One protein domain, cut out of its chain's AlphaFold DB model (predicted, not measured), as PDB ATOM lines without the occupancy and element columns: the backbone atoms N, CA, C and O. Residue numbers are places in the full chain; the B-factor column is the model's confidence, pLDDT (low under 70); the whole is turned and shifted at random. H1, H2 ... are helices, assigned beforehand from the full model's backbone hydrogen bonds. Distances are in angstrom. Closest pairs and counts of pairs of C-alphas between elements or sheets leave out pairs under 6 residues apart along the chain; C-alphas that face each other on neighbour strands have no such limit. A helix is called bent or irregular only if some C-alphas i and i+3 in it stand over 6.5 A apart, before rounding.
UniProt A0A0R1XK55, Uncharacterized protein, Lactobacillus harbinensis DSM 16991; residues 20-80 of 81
ATOM      1  N   ASP A  20      46.387  11.697  33.546       95.25
ATOM      2  CA  ASP A  20      46.780  10.660  32.591       95.25
ATOM      3  C   ASP A  20      47.086  11.338  31.239       95.25
ATOM      4  O   ASP A  20      46.160  11.751  30.533       95.25
ATOM      5  N   PRO A  21      48.374  11.503  30.878       92.19
ATOM      6  CA  PRO A  21      48.775  12.128  29.619       92.19
ATOM      7  C   PRO A  21      48.411  11.311  28.374       92.19
ATOM      8  O   PRO A  21      48.224  11.896  27.311       92.19
ATOM      9  N   GLU A  22      48.312   9.984  28.478       95.38
ATOM     10  CA  GLU A  22      47.957   9.122  27.342       95.38
ATOM     11  C   GLU A  22      46.464   9.229  27.043       95.38
ATOM     12  O   GLU A  22      46.041   9.284  25.886       95.38
ATOM     13  N   LYS A  23      45.649   9.318  28.100       96.81
ATOM     14  CA  LYS A  23      44.203   9.504  27.983       96.81
ATOM     15  C   LYS A  23      43.781  10.966  27.932       96.81
ATOM     16  O   LYS A  23      42.595  11.203  27.710       96.81
ATOM     17  N   LEU A  24      44.691  11.927  28.076       97.56
ATOM     18  CA  LEU A  24      44.388  13.361  28.164       97.56
ATOM     19  C   LEU A  24      43.338  13.660  29.243       97.56
ATOM     20  O   LEU A  24      42.346  14.342  28.982       97.56
ATOM     21  N   THR A  25      43.514  13.101  30.440       97.69
ATOM     22  CA  THR A  25      42.605  13.355  31.567       97.69
ATOM     23  C   THR A  25      43.307  14.059  32.713       97.69
ATOM     24  O   THR A  25      44.429  13.695  33.061       97.69
ATOM     25  N   ILE A  26      42.628  15.015  33.341       97.19
ATOM     26  CA  ILE A  26      43.052  15.692  34.572       97.19
ATOM     27  C   ILE A  26      41.964  15.419  35.612       97.19
ATOM     28  O   ILE A  26      40.806  15.733  35.357       97.19
ATOM     29  N   MET A  27      42.297  14.784  36.738       95.94
ATOM     30  CA  MET A  27      41.340  14.395  37.791       95.94
ATOM     31  C   MET A  27      40.090  13.673  37.239       95.94
ATOM     32  O   MET A  27      38.953  13.992  37.583       95.94
ATOM     33  N   GLY A  28      40.291  12.759  36.282       96.06
ATOM     34  CA  GLY A  28      39.218  12.040  35.579       96.06
ATOM     35  C   GLY A  28      38.483  12.825  34.478       96.06
ATOM     36  O   GLY A  28      37.734  12.228  33.705       96.06
ATOM     37  N   VAL A  29      38.710  14.134  34.333       97.50
ATOM     38  CA  VAL A  29      38.083  14.970  33.297       97.50
ATOM     39  C   VAL A  29      38.859  14.856  31.988       97.50
ATOM     40  O   VAL A  29      40.037  15.196  31.924       97.50
ATOM     41  N   LYS A  30      38.190  14.402  30.924       97.94
ATOM     42  CA  LYS A  30      38.748  14.299  29.567       97.94
ATOM     43  C   LYS A  30      38.889  15.678  28.919       97.94
ATOM     44  O   LYS A  30      37.914  16.429  28.863       97.94
ATOM     45  N   MET A  31      40.079  15.966  28.399       97.25
ATOM     46  CA  MET A  31      40.384  17.174  27.632       97.25
ATOM     47  C   MET A  31      40.112  16.967  26.134       97.25
ATOM     48  O   MET A  31      40.312  15.856  25.627       97.25
ATOM     49  N   PRO A  32      39.671  18.014  25.411       95.88
ATOM     50  CA  PRO A  32      39.295  17.909  24.001       95.88
ATOM     51  C   PRO A  32      40.502  17.779  23.063       95.88
ATOM     52  O   PRO A  32      40.380  17.214  21.979       95.88
ATOM     53  N   SER A  33      41.674  18.273  23.470       96.62
ATOM     54  CA  SER A  33      42.909  18.174  22.694       96.62
ATOM     55  C   SER A  33      44.136  18.111  23.607       96.62
ATOM     56  O   SER A  33      44.065  18.390  24.807       96.62
ATOM     57  N   LYS A  34      45.281  17.738  23.023       95.12
ATOM     58  CA  LYS A  34      46.573  17.761  23.720       95.12
ATOM     59  C   LYS A  34      46.987  19.179  24.134       95.12
ATOM     60  O   LYS A  34      47.575  19.338  25.195       95.12
ATOM     61  N   GLU A  35      46.658  20.176  23.321       94.62
ATOM     62  CA  GLU A  35      46.931  21.590  23.598       94.62
ATOM     63  C   GLU A  35      46.201  22.054  24.863       94.62
ATOM     64  O   GLU A  35      46.847  22.473  25.820       94.62
ATOM     65  N   VAL A  36      44.882  21.828  24.933       94.56
ATOM     66  CA  VAL A  36      44.072  22.156  26.120       94.56
ATOM     67  C   VAL A  36      44.597  21.435  27.360       94.56
ATOM     68  O   VAL A  36      44.703  22.018  28.435       94.56
ATOM     69  N   TYR A  37      44.962  20.160  27.214       96.62
ATOM     70  CA  TYR A  37      45.539  19.384  28.306       96.62
ATOM     71  C   TYR A  37      46.850  19.985  28.829       96.62
ATOM     72  O   TYR A  37      46.994  20.160  30.038       96.62
ATOM     73  N   ASP A  38      47.804  20.292  27.948       94.00
ATOM     74  CA  ASP A  38      49.114  20.809  28.354       94.00
ATOM     75  C   ASP A  38      48.984  22.179  29.041       94.00
ATOM     76  O   ASP A  38      49.624  22.415  30.071       94.00
ATOM     77  N   GLU A  39      48.125  23.055  28.516       94.44
ATOM     78  CA  GLU A  39      47.891  24.386  29.079       94.44
ATOM     79  C   GLU A  39      47.187  24.339  30.434       94.44
ATOM     80  O   GLU A  39      47.633  24.994  31.378       94.44
ATOM     81  N   LEU A  40      46.137  23.526  30.574       94.31
ATOM     82  CA  LEU A  40      45.433  23.398  31.850       94.31
ATOM     83  C   LEU A  40      46.297  22.713  32.912       94.31
ATOM     84  O   LEU A  40      46.295  23.149  34.061       94.31
ATOM     85  N   VAL A  41      47.105  21.708  32.549       94.56
ATOM     86  CA  VAL A  41      48.097  21.136  33.475       94.56
ATOM     87  C   VAL A  41      49.067  22.215  33.951       94.56
ATOM     88  O   VAL A  41      49.334  22.306  35.151       94.56
ATOM     89  N   PHE A  42      49.596  23.037  33.043       89.81
ATOM     90  CA  PHE A  42      50.520  24.109  33.405       89.81
ATOM     91  C   PHE A  42      49.866  25.140  34.335       89.81
ATOM     92  O   PHE A  42      50.422  25.445  35.390       89.81
ATOM     93  N   ALA A  43      48.670  25.622  33.994       90.38
ATOM     94  CA  ALA A  43      47.946  26.607  34.791       90.38
ATOM     95  C   ALA A  43      47.618  26.083  36.199       90.38
ATOM     96  O   ALA A  43      47.939  26.739  37.192       90.38
ATOM     97  N   ILE A  44      47.050  24.876  36.296       91.44
ATOM     98  CA  ILE A  44      46.648  24.275  37.574       91.44
ATOM     99  C   ILE A  44      47.873  24.014  38.453       91.44
ATOM    100  O   ILE A  44      47.884  24.398  39.620       91.44
ATOM    101  N   THR A  45      48.931  23.404  37.908       89.56
ATOM    102  CA  THR A  45      50.139  23.107  38.700       89.56
ATOM    103  C   THR A  45      50.845  24.372  39.183       89.56
ATOM    104  O   THR A  45      51.359  24.379  40.299       89.56
ATOM    105  N   ASN A  46      50.826  25.457  38.400       86.62
ATOM    106  CA  ASN A  46      51.369  26.738  38.835       86.62
ATOM    107  C   ASN A  46      50.596  27.309  40.034       86.62
ATOM    108  O   ASN A  46      51.206  27.734  41.008       86.62
ATOM    109  N   GLN A  47      49.264  27.242  40.004       86.88
ATOM    110  CA  GLN A  47      48.419  27.660  41.127       86.88
ATOM    111  C   GLN A  47      48.593  26.751  42.354       86.88
ATOM    112  O   GLN A  47      48.604  27.228  43.486       86.88
ATOM    113  N   MET A  48      48.815  25.446  42.165       88.00
ATOM    114  CA  MET A  48      49.109  24.531  43.276       88.00
ATOM    115  C   MET A  48      50.391  24.904  44.033       88.00
ATOM    116  O   MET A  48      50.445  24.741  45.250       88.00
ATOM    117  N   TYR A  49      51.404  25.464  43.357       82.81
ATOM    118  CA  TYR A  49      52.598  25.990  44.034       82.81
ATOM    119  C   TYR A  49      52.313  27.211  44.921       82.81
ATOM    120  O   TYR A  49      53.108  27.504  45.814       82.81
ATOM    121  N   GLU A  50      51.186  27.888  44.704       83.69
ATOM    122  CA  GLU A  50      50.683  28.994  45.528       83.69
ATOM    123  C   GLU A  50      49.756  28.502  46.660       83.69
ATOM    124  O   GLU A  50      49.252  29.305  47.441       83.69
ATOM    125  N   GLY A  51      49.559  27.183  46.792       84.75
ATOM    126  CA  GLY A  51      48.729  26.560  47.829       84.75
ATOM    127  C   GLY A  51      47.285  26.280  47.409       84.75
ATOM    128  O   GLY A  51      46.482  25.853  48.239       84.75
ATOM    129  N   TYR A  52      46.937  26.495  46.138       86.19
ATOM    130  CA  TYR A  52      45.626  26.135  45.610       86.19
ATOM    131  C   TYR A  52      45.445  24.610  45.543       86.19
ATOM    132  O   TYR A  52      46.331  23.881  45.095       86.19
ATOM    133  N   VAL A  53      44.273  24.124  45.951       91.38
ATOM    134  CA  VAL A  53      43.897  22.707  45.859       91.38
ATOM    135  C   VAL A  53      42.757  22.585  44.844       91.38
ATOM    136  O   VAL A  53      41.638  22.985  45.166       91.38
ATOM    137  N   PRO A  54      43.013  22.068  43.627       90.19
ATOM    138  CA  PRO A  54      41.992  21.976  42.590       90.19
ATOM    139  C   PRO A  54      40.925  20.940  42.938       90.19
ATOM    140  O   PRO A  54      41.216  19.883  43.504       90.19
ATOM    141  N   THR A  55      39.689  21.215  42.533       94.69
ATOM    142  CA  THR A  55      38.590  20.246  42.545       94.69
ATOM    143  C   THR A  55      38.275  19.757  41.130       94.69
ATOM    144  O   THR A  55      38.628  20.391  40.136       94.69
ATOM    145  N   VAL A  56      37.553  18.638  41.018       95.19
ATOM    146  CA  VAL A  56      37.067  18.136  39.717       95.19
ATOM    147  C   VAL A  56      36.205  19.187  39.002       95.19
ATOM    148  O   VAL A  56      36.323  19.349  37.791       95.19
ATOM    149  N   THR A  57      35.379  19.928  39.747       93.56
ATOM    150  CA  THR A  57      34.534  21.004  39.208       93.56
ATOM    151  C   THR A  57      35.368  22.136  38.616       93.56
ATOM    152  O   THR A  57      35.042  22.629  37.541       93.56
ATOM    153  N   ASP A  58      36.476  22.513  39.259       92.25
ATOM    154  CA  ASP A  58      37.375  23.542  38.725       92.25
ATOM    155  C   ASP A  58      37.972  23.111  37.383       92.25
ATOM    156  O   ASP A  58      37.988  23.883  36.429       92.25
ATOM    157  N   VAL A  59      38.391  21.847  37.278       94.62
ATOM    158  CA  VAL A  59      38.922  21.279  36.031       94.62
ATOM    159  C   VAL A  59      37.856  21.238  34.931       94.62
ATOM    160  O   VAL A  59      38.163  21.522  33.773       94.62
ATOM    161  N   GLN A  60      36.605  20.906  35.268       95.00
ATOM    162  CA  GLN A  60      35.485  20.946  34.320       95.00
ATOM    163  C   GLN A  60      35.229  22.369  33.821       95.00
ATOM    164  O   GLN A  60      35.192  22.579  32.613       95.00
ATOM    165  N   ASN A  61      35.152  23.346  34.726       91.62
ATOM    166  CA  ASN A  61      34.932  24.748  34.375       91.62
ATOM    167  C   ASN A  61      36.074  25.308  33.516       91.62
ATOM    168  O   ASN A  61      35.825  25.950  32.502       91.62
ATOM    169  N   LEU A  62      37.330  25.032  33.879       90.94
ATOM    170  CA  LEU A  62      38.498  25.462  33.106       90.94
ATOM    171  C   LEU A  62      38.518  24.862  31.698       90.94
ATOM    172  O   LEU A  62      38.926  25.538  30.760       90.94
ATOM    173  N   ARG A  63      38.079  23.607  31.542       93.94
ATOM    174  CA  ARG A  63      37.925  22.958  30.234       93.94
ATOM    175  C   ARG A  63      36.796  23.590  29.427       93.94
ATOM    176  O   ARG A  63      36.985  23.853  28.245       93.94
ATOM    177  N   ASP A  64      35.636  23.777  30.044       91.25
ATOM    178  CA  ASP A  64      34.421  24.231  29.362       91.25
ATOM    179  C   ASP A  64      34.519  25.701  28.942       91.25
ATOM    180  O   ASP A  64      33.965  26.075  27.916       91.25
ATOM    181  N   HIS A  65      35.299  26.497  29.676       86.12
ATOM    182  CA  HIS A  65      35.593  27.898  29.364       86.12
ATOM    183  C   HIS A  65      36.992  28.107  28.764       86.12
ATOM    184  O   HIS A  65      37.494  29.231  28.701       86.12
ATOM    185  N   TYR A  66      37.651  27.033  28.324       81.56
ATOM    186  CA  TYR A  66      38.964  27.121  27.700       81.56
ATOM    187  C   TYR A  66      38.883  27.926  26.394       81.56
ATOM    188  O   TYR A  66      38.131  27.582  25.486       81.56
ATOM    189  N   GLY A  67      39.655  29.012  26.295       72.62
ATOM    190  CA  GLY A  67      39.608  29.934  25.151       72.62
ATOM    191  C   GLY A  67      38.430  30.917  25.173       72.62
ATOM    192  O   GLY A  67      38.456  31.910  24.450       72.62
ATOM    193  N   GLU A  68      37.456  30.707  26.058       69.69
ATOM    194  CA  GLU A  68      36.366  31.632  26.365       69.69
ATOM    195  C   GLU A  68      36.691  32.435  27.626       69.69
ATOM    196  O   GLU A  68      35.842  32.582  28.504       69.69
ATOM    197  N   LEU A  69      37.917  32.967  27.750       57.94
ATOM    198  CA  LEU A  69      38.111  34.037  28.725       57.94
ATOM    199  C   LEU A  69      37.111  35.128  28.338       57.94
ATOM    200  O   LEU A  69      37.234  35.678  27.235       57.94
ATOM    201  N   PRO A  70      36.124  35.434  29.199       55.09
ATOM    202  CA  PRO A  70      35.264  36.564  28.948       55.09
ATOM    203  C   PRO A  70      36.184  37.763  28.755       55.09
ATOM    204  O   PRO A  70      37.260  37.849  29.362       55.09
ATOM    205  N   SER A  71      35.795  38.686  27.887       60.41
ATOM    206  CA  SER A  71      36.524  39.941  27.728       60.41
ATOM    207  C   SER A  71      36.865  40.529  29.109       60.41
ATOM    208  O   SER A  71      36.121  40.340  30.072       60.41
ATOM    209  N   ALA A  72      37.961  41.284  29.240       56.28
ATOM    210  CA  ALA A  72      38.290  41.940  30.514       56.28
ATOM    211  C   ALA A  72      37.088  42.729  31.098       56.28
ATOM    212  O   ALA A  72      36.917  42.813  32.311       56.28
ATOM    213  N   SER A  73      36.199  43.230  30.231       58.62
ATOM    214  CA  SER A  73      34.908  43.837  30.576       58.62
ATOM    215  C   SER A  73      33.863  42.899  31.188       58.62
ATOM    216  O   SER A  73      33.025  43.359  31.958       58.62
ATOM    217  N   GLU A  74      33.855  41.621  30.841       58.28
ATOM    218  CA  GLU A  74      32.970  40.610  31.426       58.28
ATOM    219  C   GLU A  74      33.518  40.084  32.755       58.28
ATOM    220  O   GLU A  74      32.745  39.932  33.698       58.28
ATOM    221  N   ILE A  75      34.842  39.941  32.886       57.69
ATOM    222  CA  ILE A  75      35.500  39.583  34.156       57.69
ATOM    223  C   ILE A  75      35.228  40.647  35.237       57.69
ATOM    224  O   ILE A  75      34.911  40.315  36.377       57.69
ATOM    225  N   LEU A  76      35.254  41.936  34.874       58.16
ATOM    226  CA  LEU A  76      34.941  43.049  35.786       58.16
ATOM    227  C   LEU A  76      33.481  43.073  36.277       58.16
ATOM    228  O   LEU A  76      33.187  43.727  37.276       58.16
ATOM    229  N   LYS A  77      32.559  42.371  35.604       61.38
ATOM    230  CA  LYS A  77      31.159  42.258  36.050       61.38
ATOM    231  C   LYS A  77      30.967  41.185  37.119       61.38
ATOM    232  O   LYS A  77      29.968  41.225  37.826       61.38
ATOM    233  N   TRP A  78      31.905  40.251  37.264       56.28
ATOM    234  CA  TRP A  78      31.847  39.208  38.292       56.28
ATOM    235  C   TRP A  78      32.347  39.689  39.657       56.28
ATOM    236  O   TRP A  78      31.941  39.151  40.680       56.28
ATOM    237  N   SER A  79      33.168  40.742  39.697       52.84
ATOM    238  CA  SER A  79      33.656  41.362  40.939       52.84
ATOM    239  C   SER A  79      32.726  42.448  41.501       52.84
ATOM    240  O   SER A  79      33.141  43.222  42.361       52.84
ATOM    241  N   GLY A  80      31.503  42.559  40.975       53.06
ATOM    242  CA  GLY A  80      30.541  43.610  41.305       53.06
ATOM    243  C   GLY A  80      29.151  43.078  41.648       53.06
ATOM    244  O   GLY A  80      28.177  43.529  41.047       53.06
TER     245      GLY A  80
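This is residues 20 to 80 of the 81 residues of an uncharacterized protein of Lactobacillus harbinensis DSM 16991 (UniProt A0A0R1XK55). A small body is built of the long helix H1, the shorter helix H2 folding back past it at a slant, and a looping opening stretch of residues 20 to 33; from this body a free arm, residues 68 to 80, sticks out with the small helix H3 in it. The opening stretch lies at one end of the longest axis and H3 at the other, with H1 and H2 between them, and the turn of residues 46 to 51 at the end of H1 also sticks out. The printed part has 61 residues with three named helices, in the order H1, H2, H3, and no named strand; the class is all helix. The whole is only just loose, close to compact, with a radius of gyration of the C-alphas of 12.7 A, and it is elongated, spanning 40 by 26 by 17 A.

H1, the longest helix, runs through residues 34 to 48, 15 residues and 20.8 A from first to last C-alpha. It begins at C-alpha 34, at (46.573, 17.761, 23.720), and ends at C-alpha 48, at (49.109, 24.531, 43.276). Before it comes the stretch with no named element, residues 20 to 33, in which residues 25 to 26 pair with residues 29 to 30, antiparallel, in a pairing too short to be named. After H1, residues 49 to 55 lead to H2, which holds residues 56 to 64 and is 12.3 A long. H2 begins at C-alpha 56, at (37.067, 18.136, 39.717). Residues 65 to 71 then lead to H3, residues 72 to 78, seven residues and 10.5 A long, which ends at C-alpha 78, at (31.847, 39.208, 38.292).

H1 and H2 only just touch, with 3 pairs of C-alphas within 8 A. The closest C-alphas of the two are those of Leu 40 and Leu 62, 7.3 A apart. H1 touches H2 with residues 36 to 40 alone. The lines of H1 and H2 stand at a steep tilt of 45 degrees, and the two helices run opposite ways. Their centres are 11.5 A apart. H3 touches no helix: it is apart from H1, and it is apart from H2, although it follows H2 in the chain. In H1 and H2 every O i to N i+4 pair is within hydrogen-bond range. In H3, 1 of 3 such pairs is within range, beside 2 of 4 pairs from O i to N i+3. No helix is bent or irregular.

The two C-alphas farthest apart are those of Glu 22 and Gly 80, 41.1 A apart, while the first and last printed C-alphas, Asp 20 and Gly 80, are 37.8 A apart. Two stretches stand free: residues 46 to 51, of which 46 to 48 belong to H1, and residues 68 to 80, of which 72 to 78 belong to H3. Without them the body has 42 residues, spans 24 by 21 by 15 A, and has a radius of gyration of 9.1 A, 1.00 times that of a compact globule of as many residues. The printed part has no cut. The links from H1 to H2 and from H2 to H3 are both short, with 7 residues each. The mean pLDDT of the printed part is 84.9. The model's confidence is low, under 70, at residues 68 to 80, and the mean pLDDT of H3 is 58, against 92 for H1 and 93 for H2.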